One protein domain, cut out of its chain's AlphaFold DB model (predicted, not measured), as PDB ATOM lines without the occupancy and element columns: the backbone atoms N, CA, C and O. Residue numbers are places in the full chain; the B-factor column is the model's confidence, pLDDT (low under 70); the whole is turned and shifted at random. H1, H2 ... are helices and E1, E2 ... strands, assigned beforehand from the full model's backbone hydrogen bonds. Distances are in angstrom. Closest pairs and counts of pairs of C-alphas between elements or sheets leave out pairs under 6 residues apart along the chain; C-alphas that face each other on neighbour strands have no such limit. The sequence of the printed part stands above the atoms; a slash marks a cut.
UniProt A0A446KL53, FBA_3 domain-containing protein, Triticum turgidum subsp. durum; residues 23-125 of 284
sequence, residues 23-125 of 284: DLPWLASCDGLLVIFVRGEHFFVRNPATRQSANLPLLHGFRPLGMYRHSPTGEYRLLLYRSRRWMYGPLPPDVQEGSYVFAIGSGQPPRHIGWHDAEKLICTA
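AT A GLANCE: This is residues 23 to 125 of the 284 residues of the protein "FBA_3 domain-containing protein" of Triticum turgidum subsp. durum (UniProt A0A446KL53). Two twisted sheets of four strands, E5 E6 E7 E8 and E1 E2 E3 E4, make a sandwich, two sheets only partly face to face, nearest each other at the edge strands E5 and E1 and parting toward E8 and E4. The short helix H1 packs on the sheet E5 E6 E7 E8 near the end of the printed part, and a long loop, residues 83 to 97, joins E6 to E7. The 103 printed residues hold eight named strands and then one named helix, and both sheets are antiparallel throughout, in chain order. The class is mostly strand, though under half of the residues are in named elements. The whole is compact, with a radius of gyration of the C-alphas of 13.4 A and spans of 40 by 35 by 26 A.

IN THESE COORDINATES: E5, residues 63 to 69, is 18.4 A long; E6, residues 76 to 82, 19.6 A; E7, residues 98 to 103, 17.0 A; E8 is residues 111 to 114. E1, residues 26 to 30, begins at C-alpha 26 (-9.676, 121.829, 42.407). E2, residues 33 to 38, is 16.2 A long; E3, residues 42 to 47, 16.9 A; E4 is residues 52 to 55. H1, residues 117 to 121, ends at C-alpha 121 (-12.580, 117.239, 53.810).

HOW THE PARTS SIT: E5 E6 E7 E8 form a meander, each strand the antiparallel neighbour of the one before, and so do E1 E2 E3 E4. The first of these sheets is only just strongly twisted, its C-alphas up to 4.4 A off its best plane. In the hairpin E5 and E6, N 68 and O 77 are within hydrogen-bond range at 3.0 A; in E6 and E7, N 80 and O 100 at 2.8 A; in E7 and E8, N 101 and O 111 at 2.8 A. In the other sheet, the hairpins have N 28 and O 35 at 3.1 A for E1 and E2, N 36 and O 44 at 2.8 A for E2 and E3, and N 45 and O 54 at 2.9 A for E3 and E4. Between the sheets, the closest C-alphas of E1 and E5 are those of Ala 28 and Met 67, 5.8 A apart. E4 and E8 are apart. H1 is on the sheet E5 E6 E7 E8 at a height of 7.8 A, and lies only just over E6, with 3 of its 5 C-alphas falling there. Its closest C-alphas to E6 are those of Glu 119 and Tyr 81, 6.7 A apart. In H1, 0 of 1 O i to N i+4 pairs and 2 of 2 O i to N i+3 pairs are within range.

THE WHOLE: The C-alphas farthest apart, those of Ala 49 and Pro 93, are 42.2 A apart. The printed part has no cut. The link E6 to E7 is long; E4 to E5, where the chain changes sheet, is short. Mean pLDDT of the printed part is 85.9, with residues 23 to 24 and 86 to 94 under 70.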
ATOM      1  N   ASP A  23       0.045 122.804  39.322       54.75
ATOM      2  CA  ASP A  23      -0.827 122.524  40.467       54.75
ATOM      3  C   ASP A  23      -2.189 122.083  39.945       54.75
ATOM      4  O   ASP A  23      -2.866 122.826  39.228       54.75
ATOM      5  N   LEU A  24      -2.599 120.865  40.301       61.97
ATOM      6  CA  LEU A  24      -3.892 120.345  39.880       61.97
ATOM      7  C   LEU A  24      -5.004 121.266  40.403       61.97
ATOM      8  O   LEU A  24      -5.112 121.458  41.618       61.97
ATOM      9  N   PRO A  25      -5.832 121.848  39.519       74.06
ATOM     10  CA  PRO A  25      -6.932 122.692  39.951       74.06
ATOM     11  C   PRO A  25      -7.918 121.850  40.759       74.06
ATOM     12  O   PRO A  25      -8.227 120.712  40.391       74.06
ATOM     13  N   TRP A  26      -8.477 122.421  41.825       82.94
ATOM     14  CA  TRP A  26      -9.676 121.829  42.407       82.94
ATOM     15  C   TRP A  26     -10.865 122.166  41.508       82.94
ATOM     16  O   TRP A  26     -11.005 123.299  41.036       82.94
ATOM     17  N   LEU A  27     -11.704 121.166  41.249       87.81
ATOM     18  CA  LEU A  27     -12.837 121.258  40.340       87.81
ATOM     19  C   LEU A  27     -14.102 120.766  41.047       87.81
ATOM     20  O   LEU A  27     -14.079 119.725  41.700       87.81
ATOM     21  N   ALA A  28     -15.220 121.454  40.828       89.75
ATOM     22  CA  ALA A  28     -16.552 120.920  41.108       89.75
ATOM     23  C   ALA A  28     -17.536 121.313  40.016       89.75
ATOM     24  O   ALA A  28     -17.415 122.383  39.426       89.75
ATOM     25  N   SER A  29     -18.533 120.463  39.768       91.44
ATOM     26  CA  SER A  29     -19.617 120.768  38.840       91.44
ATOM     27  C   SER A  29     -20.978 120.564  39.480       91.44
ATOM     28  O   SER A  29     -21.153 119.701  40.337       91.44
ATOM     29  N   CYS A  30     -21.939 121.372  39.047       92.38
ATOM     30  CA  CYS A  30     -23.347 121.246  39.387       92.38
ATOM     31  C   CYS A  30     -24.176 121.795  38.217       92.38
ATOM     32  O   CYS A  30     -23.933 122.912  37.768       92.38
ATOM     33  N   ASP A  31     -25.109 120.997  37.688       91.00
ATOM     34  CA  ASP A  31     -26.018 121.361  36.586       91.00
ATOM     35  C   ASP A  31     -25.350 122.011  35.356       91.00
ATOM     36  O   ASP A  31     -25.914 122.883  34.696       91.00
ATOM     37  N   GLY A  32     -24.131 121.572  35.034       90.62
ATOM     38  CA  GLY A  32     -23.351 122.061  33.894       90.62
ATOM     39  C   GLY A  32     -22.551 123.336  34.134       90.62
ATOM     40  O   GLY A  32     -21.810 123.778  33.256       90.62
ATOM     41  N   LEU A  33     -22.613 123.883  35.345       93.38
ATOM     42  CA  LEU A  33     -21.625 124.836  35.825       93.38
ATOM     43  C   LEU A  33     -20.388 124.089  36.314       93.38
ATOM     44  O   LEU A  33     -20.487 122.992  36.861       93.38
ATOM     45  N   LEU A  34     -19.226 124.700  36.128       93.31
ATOM     46  CA  LEU A  34     -17.930 124.229  36.587       93.31
ATOM     47  C   LEU A  34     -17.287 125.339  37.411       93.31
ATOM     48  O   LEU A  34     -17.120 126.456  36.923       93.31
ATOM     49  N   VAL A  35     -16.894 125.024  38.638       92.81
ATOM     50  CA  VAL A  35     -16.053 125.891  39.458       92.81
ATOM     51  C   VAL A  35     -14.633 125.354  39.445       92.81
ATOM     52  O   VAL A  35     -14.406 124.161  39.635       92.81
ATOM     53  N   ILE A  36     -13.692 126.257  39.188       91.25
ATOM     54  CA  ILE A  36     -12.266 125.984  39.079       91.25
ATOM     55  C   ILE A  36     -11.560 126.823  40.134       91.25
ATOM     56  O   ILE A  36     -11.732 128.042  40.186       91.25
ATOM     57  N   PHE A  37     -10.749 126.166  40.952       88.44
ATOM     58  CA  PHE A  37      -9.884 126.806  41.924       88.44
ATOM     59  C   PHE A  37      -8.425 126.559  41.544       88.44
ATOM     60  O   PHE A  37      -7.970 125.416  41.496       88.44
ATOM     61  N   VAL A  38      -7.714 127.639  41.222       84.12
ATOM     62  CA  VAL A  38      -6.383 127.602  40.604       84.12
ATOM     63  C   VAL A  38      -5.361 128.253  41.530       84.12
ATOM     64  O   VAL A  38      -5.636 129.302  42.120       84.12
ATOM     65  N   ARG A  39      -4.171 127.638  41.633       75.94
ATOM     66  CA  ARG A  39      -3.013 128.143  42.402       75.94
ATOM     67  C   ARG A  39      -3.308 128.441  43.876       75.94
ATOM     68  O   ARG A  39      -2.629 129.248  44.492       75.94
ATOM     69  N   GLY A  40      -4.341 127.827  44.450       72.25
ATOM     70  CA  GLY A  40      -4.677 128.031  45.858       72.25
ATOM     71  C   GLY A  40      -5.281 129.401  46.200       72.25
ATOM     72  O   GLY A  40      -5.480 129.668  47.389       72.25
ATOM     73  N   GLU A  41      -5.599 130.241  45.206       76.88
ATOM     74  CA  GLU A  41      -5.980 131.645  45.435       76.88
ATOM     75  C   GLU A  41      -7.175 132.123  44.605       76.88
ATOM     76  O   GLU A  41      -7.969 132.934  45.087       76.88
ATOM     77  N   HIS A  42      -7.336 131.634  43.373       84.06
ATOM     78  CA  HIS A  42      -8.308 132.199  42.437       84.06
ATOM     79  C   HIS A  42      -9.452 131.240  42.140       84.06
ATOM     80  O   HIS A  42      -9.231 130.094  41.750       84.06
ATOM     81  N   PHE A  43     -10.675 131.751  42.267       91.38
ATOM     82  CA  PHE A  43     -11.902 131.030  41.964       91.38
ATOM     83  C   PHE A  43     -12.550 131.558  40.690       91.38
ATOM     84  O   PHE A  43     -12.765 132.760  40.532       91.38
ATOM     85  N   PHE A  44     -12.939 130.637  39.818       91.31
ATOM     86  CA  PHE A  44     -13.695 130.929  38.609       91.31
ATOM     87  C   PHE A  44     -14.921 130.033  38.543       91.31
ATOM     88  O   PHE A  44     -14.830 128.842  38.830       91.31
ATOM     89  N   VAL A  45     -16.048 130.589  38.111       93.19
ATOM     90  CA  VAL A  45     -17.209 129.815  37.666       93.19
ATOM     91  C   VAL A  45     -17.299 129.901  36.149       93.19
ATOM     92  O   VAL A  45     -17.048 130.953  35.557       93.19
ATOM     93  N   ARG A  46     -17.632 128.786  35.505       92.88
ATOM     94  CA  ARG A  46     -17.732 128.663  34.054       92.88
ATOM     95  C   ARG A  46     -18.940 127.820  33.679       92.88
ATOM     96  O   ARG A  46     -19.205 126.812  34.324       92.88
ATOM     97  N   ASN A  47     -19.613 128.176  32.594       92.81
ATOM     98  CA  ASN A  47     -20.445 127.240  31.850       92.81
ATOM     99  C   ASN A  47     -19.661 126.831  30.587       92.81
ATOM    100  O   ASN A  47     -19.474 127.658  29.689       92.81
ATOM    101  N   PRO A  48     -19.134 125.593  30.504       90.06
ATOM    102  CA  PRO A  48     -18.364 125.154  29.343       90.06
ATOM    103  C   PRO A  48     -19.164 125.181  28.033       90.06
ATOM    104  O   PRO A  48     -18.589 125.483  26.988       90.06
ATOM    105  N   ALA A  49     -20.473 124.914  28.089       90.81
ATOM    106  CA  ALA A  49     -21.336 124.837  26.913       90.81
ATOM    107  C   ALA A  49     -21.635 126.223  26.321       90.81
ATOM    108  O   ALA A  49     -21.561 126.396  25.107       90.81
ATOM    109  N   THR A  50     -21.904 127.223  27.165       89.06
ATOM    110  CA  THR A  50     -22.132 128.612  26.715       89.06
ATOM    111  C   THR A  50     -20.844 129.430  26.612       89.06
ATOM    112  O   THR A  50     -20.864 130.564  26.145       89.06
ATOM    113  N   ARG A  51     -19.709 128.861  27.043       88.56
ATOM    114  CA  ARG A  51     -18.385 129.503  27.127       88.56
ATOM    115  C   ARG A  51     -18.334 130.743  28.029       88.56
ATOM    116  O   ARG A  51     -17.338 131.459  28.000       88.56
ATOM    117  N   GLN A  52     -19.349 130.968  28.860       89.94
ATOM    118  CA  GLN A  52     -19.374 132.072  29.816       89.94
ATOM    119  C   GLN A  52     -18.495 131.765  31.033       89.94
ATOM    120  O   GLN A  52     -18.416 130.617  31.478       89.94
ATOM    121  N   SER A  53     -17.850 132.792  31.587       91.12
ATOM    122  CA  SER A  53     -17.029 132.680  32.796       91.12
ATOM    123  C   SER A  53     -17.093 133.941  33.651       91.12
ATOM    124  O   SER A  53     -17.191 135.040  33.111       91.12
ATOM    125  N   ALA A  54     -16.965 133.784  34.967       91.00
ATOM    126  CA  ALA A  54     -16.856 134.883  35.921       91.00
ATOM    127  C   ALA A  54     -15.841 134.550  37.028       91.00
ATOM    128  O   ALA A  54     -15.691 133.392  37.423       91.00
ATOM    129  N   ASN A  55     -15.141 135.573  37.523       90.94
ATOM    130  CA  ASN A  55     -14.250 135.474  38.685       90.94
ATOM    131  C   ASN A  55     -15.071 135.618  39.979       90.94
ATOM    132  O   ASN A  55     -16.034 136.385  40.019       90.94
ATOM    133  N   LEU A  56     -14.678 134.906  41.036       90.50
ATOM    134  CA  LEU A  56     -15.278 134.973  42.368       90.50
ATOM    135  C   LEU A  56     -14.262 135.543  43.387       90.50
ATOM    136  O   LEU A  56     -13.743 134.803  44.226       90.50
ATOM    137  N   PRO A  57     -13.967 136.860  43.356       83.88
ATOM    138  CA  PRO A  57     -12.889 137.461  44.152       83.88
ATOM    139  C   PRO A  57     -13.143 137.426  45.666       83.88
ATOM    140  O   PRO A  57     -12.200 137.406  46.453       83.88
ATOM    141  N   LEU A  58     -14.411 137.357  46.087       85.56
ATOM    142  CA  LEU A  58     -14.811 137.272  47.499       85.56
ATOM    143  C   LEU A  58     -14.356 135.974  48.190       85.56
ATOM    144  O   LEU A  58     -14.500 135.839  49.404       85.56
ATOM    145  N   LEU A  59     -13.823 135.015  47.427       86.69
ATOM    146  CA  LEU A  59     -13.426 133.696  47.911       86.69
ATOM    147  C   LEU A  59     -11.933 133.580  48.244       86.69
ATOM    148  O   LEU A  59     -11.460 132.494  48.582       86.69
ATOM    149  N   HIS A  60     -11.187 134.684  48.202       83.44
ATOM    150  CA  HIS A  60      -9.784 134.683  48.601       83.44
ATOM    151  C   HIS A  60      -9.601 134.163  50.045       83.44
ATOM    152  O   HIS A  60     -10.323 134.545  50.972       83.44
ATOM    153  N   GLY A  61      -8.631 133.262  50.234       82.50
ATOM    154  CA  GLY A  61      -8.339 132.624  51.525       82.50
ATOM    155  C   GLY A  61      -9.307 131.508  51.947       82.50
ATOM    156  O   GLY A  61      -9.181 130.992  53.056       82.50
ATOM    157  N   PHE A  62     -10.264 131.120  51.100       88.69
ATOM    158  CA  PHE A  62     -11.095 129.938  51.326       88.69
ATOM    159  C   PHE A  62     -10.548 128.708  50.598       88.69
ATOM    160  O   PHE A  62      -9.878 128.799  49.567       88.69
ATOM    161  N   ARG A  63     -10.871 127.530  51.131       89.75
ATOM    162  CA  ARG A  63     -10.678 126.239  50.473       89.75
ATOM    163  C   ARG A  63     -12.033 125.687  50.039       89.75
ATOM    164  O   ARG A  63     -12.958 125.684  50.850       89.75
ATOM    165  N   PRO A  64     -12.183 125.249  48.784       91.38
ATOM    166  CA  PRO A  64     -13.434 124.660  48.344       91.38
ATOM    167  C   PRO A  64     -13.645 123.273  48.943       91.38
ATOM    168  O   PRO A  64     -12.712 122.478  49.024       91.38
ATOM    169  N   LEU A  65     -14.891 122.976  49.302       92.62
ATOM    170  CA  LEU A  65     -15.325 121.641  49.709       92.62
ATOM    171  C   LEU A  65     -16.302 121.030  48.702       92.62
ATOM    172  O   LEU A  65     -16.273 119.824  48.484       92.62
ATOM    173  N   GLY A  66     -17.145 121.841  48.057       93.38
ATOM    174  CA  GLY A  66     -18.107 121.359  47.066       93.38
ATOM    175  C   GLY A  66     -18.947 122.469  46.442       93.38
ATOM    176  O   GLY A  66     -18.969 123.600  46.923       93.38
ATOM    177  N   MET A  67     -19.659 122.122  45.371       95.00
ATOM    178  CA  MET A  67     -20.650 122.975  44.712       95.00
ATOM    179  C   MET A  67     -22.007 122.281  44.739       95.00
ATOM    180  O   MET A  67     -22.086 121.069  44.539       95.00
ATOM    181  N   TYR A  68     -23.070 123.041  44.968       95.62
ATOM    182  CA  TYR A  68     -24.426 122.512  44.987       95.62
ATOM    183  C   TYR A  68     -25.441 123.572  44.572       95.62
ATOM    184  O   TYR A  68     -25.189 124.774  44.648       95.62
ATOM    185  N   ARG A  69     -26.617 123.111  44.157       95.44
ATOM    186  CA  ARG A  69     -27.804 123.947  44.022       95.44
ATOM    187  C   ARG A  69     -28.603 123.840  45.317       95.44
ATOM    188  O   ARG A  69     -28.917 122.731  45.740       95.44
ATOM    189  N   HIS A  70     -28.865 124.962  45.974       96.50
ATOM    190  CA  HIS A  70     -29.611 125.013  47.227       96.50
ATOM    191  C   HIS A  70     -31.089 124.737  46.945       96.50
ATOM    192  O   HIS A  70     -31.724 125.487  46.202       96.50
ATOM    193  N   SER A  71     -31.635 123.650  47.494       94.56
ATOM    194  CA  SER A  71     -32.955 123.148  47.081       94.56
ATOM    195  C   SER A  71     -34.098 124.155  47.300       94.56
ATOM    196  O   SER A  71     -34.894 124.325  46.378       94.56
ATOM    197  N   PRO A  72     -34.175 124.886  48.435       95.69
ATOM    198  CA  PRO A  72     -35.253 125.851  48.670       95.69
ATOM    199  C   PRO A  72     -35.235 127.083  47.760       95.69
ATOM    200  O   PRO A  72     -36.291 127.563  47.365       95.69
ATOM    201  N   THR A  73     -34.052 127.630  47.457       94.81
ATOM    202  CA  THR A  73     -33.935 128.909  46.722       94.81
ATOM    203  C   THR A  73     -33.574 128.729  45.252       94.81
ATOM    204  O   THR A  73     -33.718 129.655  44.461       94.81
ATOM    205  N   GLY A  74     -33.083 127.550  44.868       93.75
ATOM    206  CA  GLY A  74     -32.582 127.270  43.526       93.75
ATOM    207  C   GLY A  74     -31.246 127.942  43.195       93.75
ATOM    208  O   GLY A  74     -30.777 127.793  42.064       93.75
ATOM    209  N   GLU A  75     -30.639 128.658  44.145       95.56
ATOM    210  CA  GLU A  75     -29.354 129.336  43.972       95.56
ATOM    211  C   GLU A  75     -28.199 128.337  43.911       95.56
ATOM    212  O   GLU A  75     -28.176 127.338  44.631       95.56
ATOM    213  N   TYR A  76     -27.191 128.646  43.099       95.75
ATOM    214  CA  TYR A  76     -25.939 127.900  43.100       95.75
ATOM    215  C   TYR A  76     -25.042 128.411  44.215       95.75
ATOM    216  O   TYR A  76     -24.764 129.610  44.308       95.75
ATOM    217  N   ARG A  77     -24.586 127.496  45.064       96.62
ATOM    218  CA  ARG A  77     -23.782 127.810  46.236       96.62
ATOM    219  C   ARG A  77     -22.514 126.966  46.283       96.62
ATOM    220  O   ARG A  77     -22.442 125.858  45.748       96.62
ATOM    221  N   LEU A  78     -21.498 127.524  46.929       96.25
ATOM    222  CA  LEU A  78     -20.245 126.855  47.242       96.25
ATOM    223  C   LEU A  78     -20.174 126.582  48.735       96.25
ATOM    224  O   LEU A  78     -20.413 127.480  49.543       96.25
ATOM    225  N   LEU A  79     -19.812 125.347  49.074       96.12
ATOM    226  CA  LEU A  79     -19.371 124.987  50.411       96.12
ATOM    227  C   LEU A  79     -17.865 125.225  50.490       96.12
ATOM    228  O   LEU A  79     -17.099 124.728  49.658       96.12
ATOM    229  N   LEU A  80     -17.455 125.990  51.489       94.25
ATOM    230  CA  LEU A  80     -16.097 126.477  51.661       94.25
ATOM    231  C   LEU A  80     -15.623 126.198  53.084       94.25
ATOM    232  O   LEU A  80     -16.424 126.123  54.013       94.25
ATOM    233  N   TYR A  81     -14.313 126.118  53.256       91.75
ATOM    234  CA  TYR A  81     -13.669 126.049  54.557       91.75
ATOM    235  C   TYR A  81     -12.628 127.152  54.704       91.75
ATOM    236  O   TYR A  81     -11.925 127.489  53.746       91.75
ATOM    237  N   ARG A  82     -12.504 127.694  55.914       88.62
ATOM    238  CA  ARG A  82     -11.471 128.668  56.273       88.62
ATOM    239  C   ARG A  82     -10.748 128.210  57.537       88.62
ATOM    240  O   ARG A  82     -11.385 127.911  58.543       88.62
ATOM    241  N   SER A  83      -9.418 128.170  57.477       82.94
ATOM    242  CA  SER A  83      -8.544 127.820  58.605       82.94
ATOM    243  C   SER A  83      -7.241 128.613  58.549       82.94
ATOM    244  O   SER A  83      -6.702 128.844  57.461       82.94
ATOM    245  N   ARG A  84      -6.720 128.990  59.727       76.56
ATOM    246  CA  ARG A  84      -5.412 129.643  59.933       76.56
ATOM    247  C   ARG A  84      -4.290 128.900  59.232       76.56
ATOM    248  O   ARG A  84      -3.368 129.526  58.724       76.56
ATOM    249  N   ARG A  85      -4.381 127.569  59.189       74.31
ATOM    250  CA  ARG A  85      -3.353 126.692  58.624       74.31
ATOM    251  C   ARG A  85      -3.101 126.947  57.139       74.31
ATOM    252  O   ARG A  85      -2.003 126.690  56.659       74.31
ATOM    253  N   TRP A  86      -4.110 127.435  56.421       69.62
ATOM    254  CA  TRP A  86      -4.085 127.580  54.965       69.62
ATOM    255  C   TRP A  86      -4.076 129.037  54.497       69.62
ATOM    256  O   TRP A  86      -4.264 129.291  53.308       69.62
ATOM    257  N   MET A  87      -3.862 129.984  55.415       67.44
ATOM    258  CA  MET A  87      -3.792 131.412  55.118       67.44
ATOM    259  C   MET A  87      -2.358 131.936  55.223       67.44
ATOM    260  O   MET A  87      -1.630 131.629  56.164       67.44
ATOM    261  N   TYR A  88      -1.974 132.789  54.272       61.12
ATOM    262  CA  TYR A  88      -0.754 133.587  54.364       61.12
ATOM    263  C   TYR A  88      -1.053 134.860  55.169       61.12
ATOM    264  O   TYR A  88      -1.529 135.852  54.624       61.12
ATOM    265  N   GLY A  89      -0.814 134.815  56.483       63.94
ATOM    266  CA  GLY A  89      -0.935 135.968  57.385       63.94
ATOM    267  C   GLY A  89      -1.943 135.789  58.530       63.94
ATOM    268  O   GLY A  89      -2.713 134.826  58.544       63.94
ATOM    269  N   PRO A  90      -1.925 136.691  59.529       60.06
ATOM    270  CA  PRO A  90      -2.841 136.636  60.663       60.06
ATOM    271  C   PRO A  90      -4.282 136.908  60.217       60.06
ATOM    272  O   PRO A  90      -4.535 137.810  59.418       60.06
ATOM    273  N   LEU A  91      -5.237 136.145  60.754       63.38
ATOM    274  CA  LEU A  91      -6.652 136.440  60.547       63.38
ATOM    275  C   LEU A  91      -7.030 137.743  61.256       63.38
ATOM    276  O   LEU A  91      -6.636 137.936  62.412       63.38
ATOM    277  N   PRO A  92      -7.830 138.606  60.608       66.75
ATOM    278  CA  PRO A  92      -8.496 139.693  61.301       66.75
ATOM    279  C   PRO A  92      -9.298 139.152  62.507       66.75
ATOM    280  O   PRO A  92      -9.810 138.029  62.433       66.75
ATOM    281  N   PRO A  93      -9.393 139.899  63.624       61.53
ATOM    282  CA  PRO A  93      -9.984 139.416  64.883       61.53
ATOM    283  C   PRO A  93     -11.433 138.917  64.767       61.53
ATOM    284  O   PRO A  93     -11.892 138.130  65.589       61.53
ATOM    285  N   ASP A  94     -12.146 139.393  63.754       69.69
ATOM    286  CA  ASP A  94     -13.546 139.131  63.439       69.69
ATOM    287  C   ASP A  94     -13.766 137.887  62.562       69.69
ATOM    288  O   ASP A  94     -14.908 137.464  62.360       69.69
ATOM    289  N   VAL A  95     -12.698 137.262  62.056       71.69
ATOM    290  CA  VAL A  95     -12.824 136.136  61.129       71.69
ATOM    291  C   VAL A  95     -12.766 134.794  61.856       71.69
ATOM    292  O   VAL A  95     -11.756 134.418  62.456       71.69
ATOM    293  N   GLN A  96     -13.862 134.046  61.746       82.56
ATOM    294  CA  GLN A  96     -14.030 132.732  62.362       82.56
ATOM    295  C   GLN A  96     -13.476 131.612  61.473       82.56
ATOM    296  O   GLN A  96     -13.513 131.671  60.244       82.56
ATOM    297  N   GLU A  97     -12.945 130.571  62.104       87.50
ATOM    298  CA  GLU A  97     -12.628 129.329  61.403       87.50
ATOM    299  C   GLU A  97     -13.887 128.480  61.221       87.50
ATOM    300  O   GLU A  97     -14.901 128.651  61.907       87.50
ATOM    301  N   GLY A  98     -13.821 127.550  60.274       91.62
ATOM    302  CA  GLY A  98     -14.885 126.587  60.027       91.62
ATOM    303  C   GLY A  98     -15.468 126.697  58.628       91.62
ATOM    304  O   GLY A  98     -14.822 127.181  57.689       91.62
ATOM    305  N   SER A  99     -16.697 126.206  58.491       93.75
ATOM    306  CA  SER A  99     -17.365 126.094  57.200       93.75
ATOM    307  C   SER A  99     -18.171 127.344  56.862       93.75
ATOM    308  O   SER A  99     -18.745 128.017  57.725       93.75
ATOM    309  N   TYR A 100     -18.217 127.641  55.570       94.81
ATOM    310  CA  TYR A 100     -18.882 128.798  54.998       94.81
ATOM    311  C   TYR A 100     -19.685 128.399  53.766       94.81
ATOM    312  O   TYR A 100     -19.319 127.480  53.032       94.81
ATOM    313  N   VAL A 101     -20.752 129.145  53.512       96.38
ATOM    314  CA  VAL A 101     -21.574 129.028  52.313       96.38
ATOM    315  C   VAL A 101     -21.515 130.326  51.532       96.38
ATOM    316  O   VAL A 101     -21.711 131.407  52.083       96.38
ATOM    317  N   PHE A 102     -21.280 130.223  50.231       96.25
ATOM    318  CA  PHE A 102     -21.278 131.367  49.329       96.25
ATOM    319  C   PHE A 102     -22.291 131.175  48.207       96.25
ATOM    320  O   PHE A 102     -22.177 130.216  47.449       96.25
ATOM    321  N   ALA A 103     -23.247 132.093  48.075       96.00
ATOM    322  CA  ALA A 103     -24.191 132.111  46.962       96.00
ATOM    323  C   ALA A 103     -23.604 132.857  45.758       96.00
ATOM    324  O   ALA A 103     -23.320 134.058  45.828       96.00
ATOM    325  N   ILE A 104     -23.431 132.138  44.649       94.44
ATOM    326  CA  ILE A 104     -22.838 132.664  43.419       94.44
ATOM    327  C   ILE A 104     -23.770 133.726  42.832       94.44
ATOM    328  O   ILE A 104     -24.947 133.471  42.595       94.44
ATOM    329  N   GLY A 105     -23.231 134.922  42.588       90.62
ATOM    330  CA  GLY A 105     -23.990 136.041  42.024       90.62
ATOM    331  C   GLY A 105     -24.738 136.910  43.032       90.62
ATOM    332  O   GLY A 105     -25.287 137.929  42.635       90.62
ATOM    333  N   SER A 106     -24.734 136.565  44.323       90.00
ATOM    334  CA  SER A 106     -25.433 137.355  45.352       90.00
ATOM    335  C   SER A 106     -24.783 138.717  45.641       90.00
ATOM    336  O   SER A 106     -25.414 139.595  46.224       90.00
ATOM    337  N   GLY A 107     -23.499 138.877  45.301       87.31
ATOM    338  CA  GLY A 107     -22.680 140.026  45.704       87.31
ATOM    339  C   GLY A 107     -22.368 140.078  47.206       87.31
ATOM    340  O   GLY A 107     -21.658 140.977  47.646       87.31
ATOM    341  N   GLN A 108     -22.870 139.119  47.989       91.38
ATOM    342  CA  GLN A 108     -22.674 139.048  49.433       91.38
ATOM    343  C   GLN A 108     -21.438 138.209  49.782       91.38
ATOM    344  O   GLN A 108     -21.100 137.269  49.052       91.38
ATOM    345  N   PRO A 109     -20.747 138.511  50.895       91.69
ATOM    346  CA  PRO A 109     -19.637 137.691  51.361       91.69
ATOM    347  C   PRO A 109     -20.114 136.292  51.796       91.69
ATOM    348  O   PRO A 109     -21.287 136.110  52.133       91.69
ATOM    349  N   PRO A 110     -19.214 135.290  51.837       94.06
ATOM    350  CA  PRO A 110     -19.544 133.968  52.357       94.06
ATOM    351  C   PRO A 110     -20.086 134.028  53.792       94.06
ATOM    352  O   PRO A 110     -19.491 134.650  54.676       94.06
ATOM    353  N   ARG A 111     -21.202 133.340  54.034       94.31
ATOM    354  CA  ARG A 111     -21.876 133.235  55.330       94.31
ATOM    355  C   ARG A 111     -21.287 132.083  56.134       94.31
ATOM    356  O   ARG A 111     -21.218 130.964  55.633       94.31
ATOM    357  N   HIS A 112     -20.889 132.334  57.379       93.06
ATOM    358  CA  HIS A 112     -20.416 131.279  58.282       93.06
ATOM    359  C   HIS A 112     -21.569 130.358  58.690       93.06
ATOM    360  O   HIS A 112     -22.672 130.828  58.981       93.06
ATOM    361  N   ILE A 113     -21.313 129.051  58.693       93.00
ATOM    362  CA  ILE A 113     -22.273 128.019  59.120       93.00
ATOM    363  C   ILE A 113     -21.738 127.164  60.280       93.00
ATOM    364  O   ILE A 113     -22.402 126.226  60.714       93.00
ATOM    365  N   GLY A 114     -20.550 127.482  60.802       82.50
ATOM    366  CA  GLY A 114     -19.889 126.690  61.837       82.50
ATOM    367  C   GLY A 114     -19.279 125.386  61.312       82.50
ATOM    368  O   GLY A 114     -19.097 125.207  60.112       82.50
ATOM    369  N   TRP A 115     -18.938 124.479  62.232       80.12
ATOM    370  CA  TRP A 115     -18.337 123.155  61.989       80.12
ATOM    371  C   TRP A 115     -16.844 123.139  61.605       80.12
ATOM    372  O   TRP A 115     -16.465 123.369  60.455       80.12
ATOM    373  N   HIS A 116     -15.998 122.794  62.582       72.06
ATOM    374  CA  HIS A 116     -14.533 122.731  62.449       72.06
ATOM    375  C   HIS A 116     -14.039 121.397  61.863       72.06
ATOM    376  O   HIS A 116     -13.008 121.342  61.201       72.06
ATOM    377  N   ASP A 117     -14.793 120.309  62.034       79.81
ATOM    378  CA  ASP A 117     -14.383 118.980  61.556       79.81
ATOM    379  C   ASP A 117     -14.360 118.852  60.022       79.81
ATOM    380  O   ASP A 117     -13.797 117.892  59.488       79.81
ATOM    381  N   ALA A 118     -14.921 119.828  59.300       80.75
ATOM    382  CA  ALA A 118     -14.864 119.894  57.843       80.75
ATOM    383  C   ALA A 118     -13.450 120.151  57.293       80.75
ATOM    384  O   ALA A 118     -13.232 119.931  56.103       80.75
ATOM    385  N   GLU A 119     -12.466 120.534  58.119       83.62
ATOM    386  CA  GLU A 119     -11.070 120.654  57.664       83.62
ATOM    387  C   GLU A 119     -10.561 119.348  57.039       83.62
ATOM    388  O   GLU A 119      -9.846 119.366  56.035       83.62
ATOM    389  N   LYS A 120     -10.995 118.205  57.589       84.31
ATOM    390  CA  LYS A 120     -10.630 116.863  57.112       84.31
ATOM    391  C   LYS A 120     -11.051 116.628  55.659       84.31
ATOM    392  O   LYS A 120     -10.444 115.802  54.987       84.31
ATOM    393  N   LEU A 121     -12.046 117.369  55.165       86.56
ATOM    394  CA  LEU A 121     -12.580 117.239  53.810       86.56
ATOM    395  C   LEU A 121     -11.681 117.880  52.744       86.56
ATOM    396  O   LEU A 121     -11.725 117.466  51.588       86.56
ATOM    397  N   ILE A 122     -10.826 118.840  53.112       82.44
ATOM    398  CA  ILE A 122      -9.963 119.564  52.157       82.44
ATOM    399  C   ILE A 122      -9.010 118.613  51.426       82.44
ATOM    400  O   ILE A 122      -8.728 118.805  50.246       82.44
ATOM    401  N   CYS A 123      -8.510 117.594  52.127       76.31
ATOM    402  CA  CYS A 123      -7.566 116.617  51.583       76.31
ATOM    403  C   CYS A 123      -8.245 115.325  51.109       76.31
ATOM    404  O   CYS A 123      -7.556 114.362  50.776       76.31
ATOM    405  N   THR A 124      -9.578 115.275  51.112       79.69
ATOM    406  CA  THR A 124     -10.326 114.106  50.635       79.69
ATOM    407  C   THR A 124     -10.621 114.230  49.149       79.69
ATOM    408  O   THR A 124     -10.571 115.321  48.577       79.69
ATOM    409  N   ALA A 125     -10.936 113.103  48.511       78.06
ATOM    410  CA  ALA A 125     -11.529 113.151  47.184       78.06
ATOM    411  C   ALA A 125     -12.808 114.012  47.225       78.06
ATOM    412  O   ALA A 125     -13.473 114.099  48.260       78.06
TER     413      ALA A 125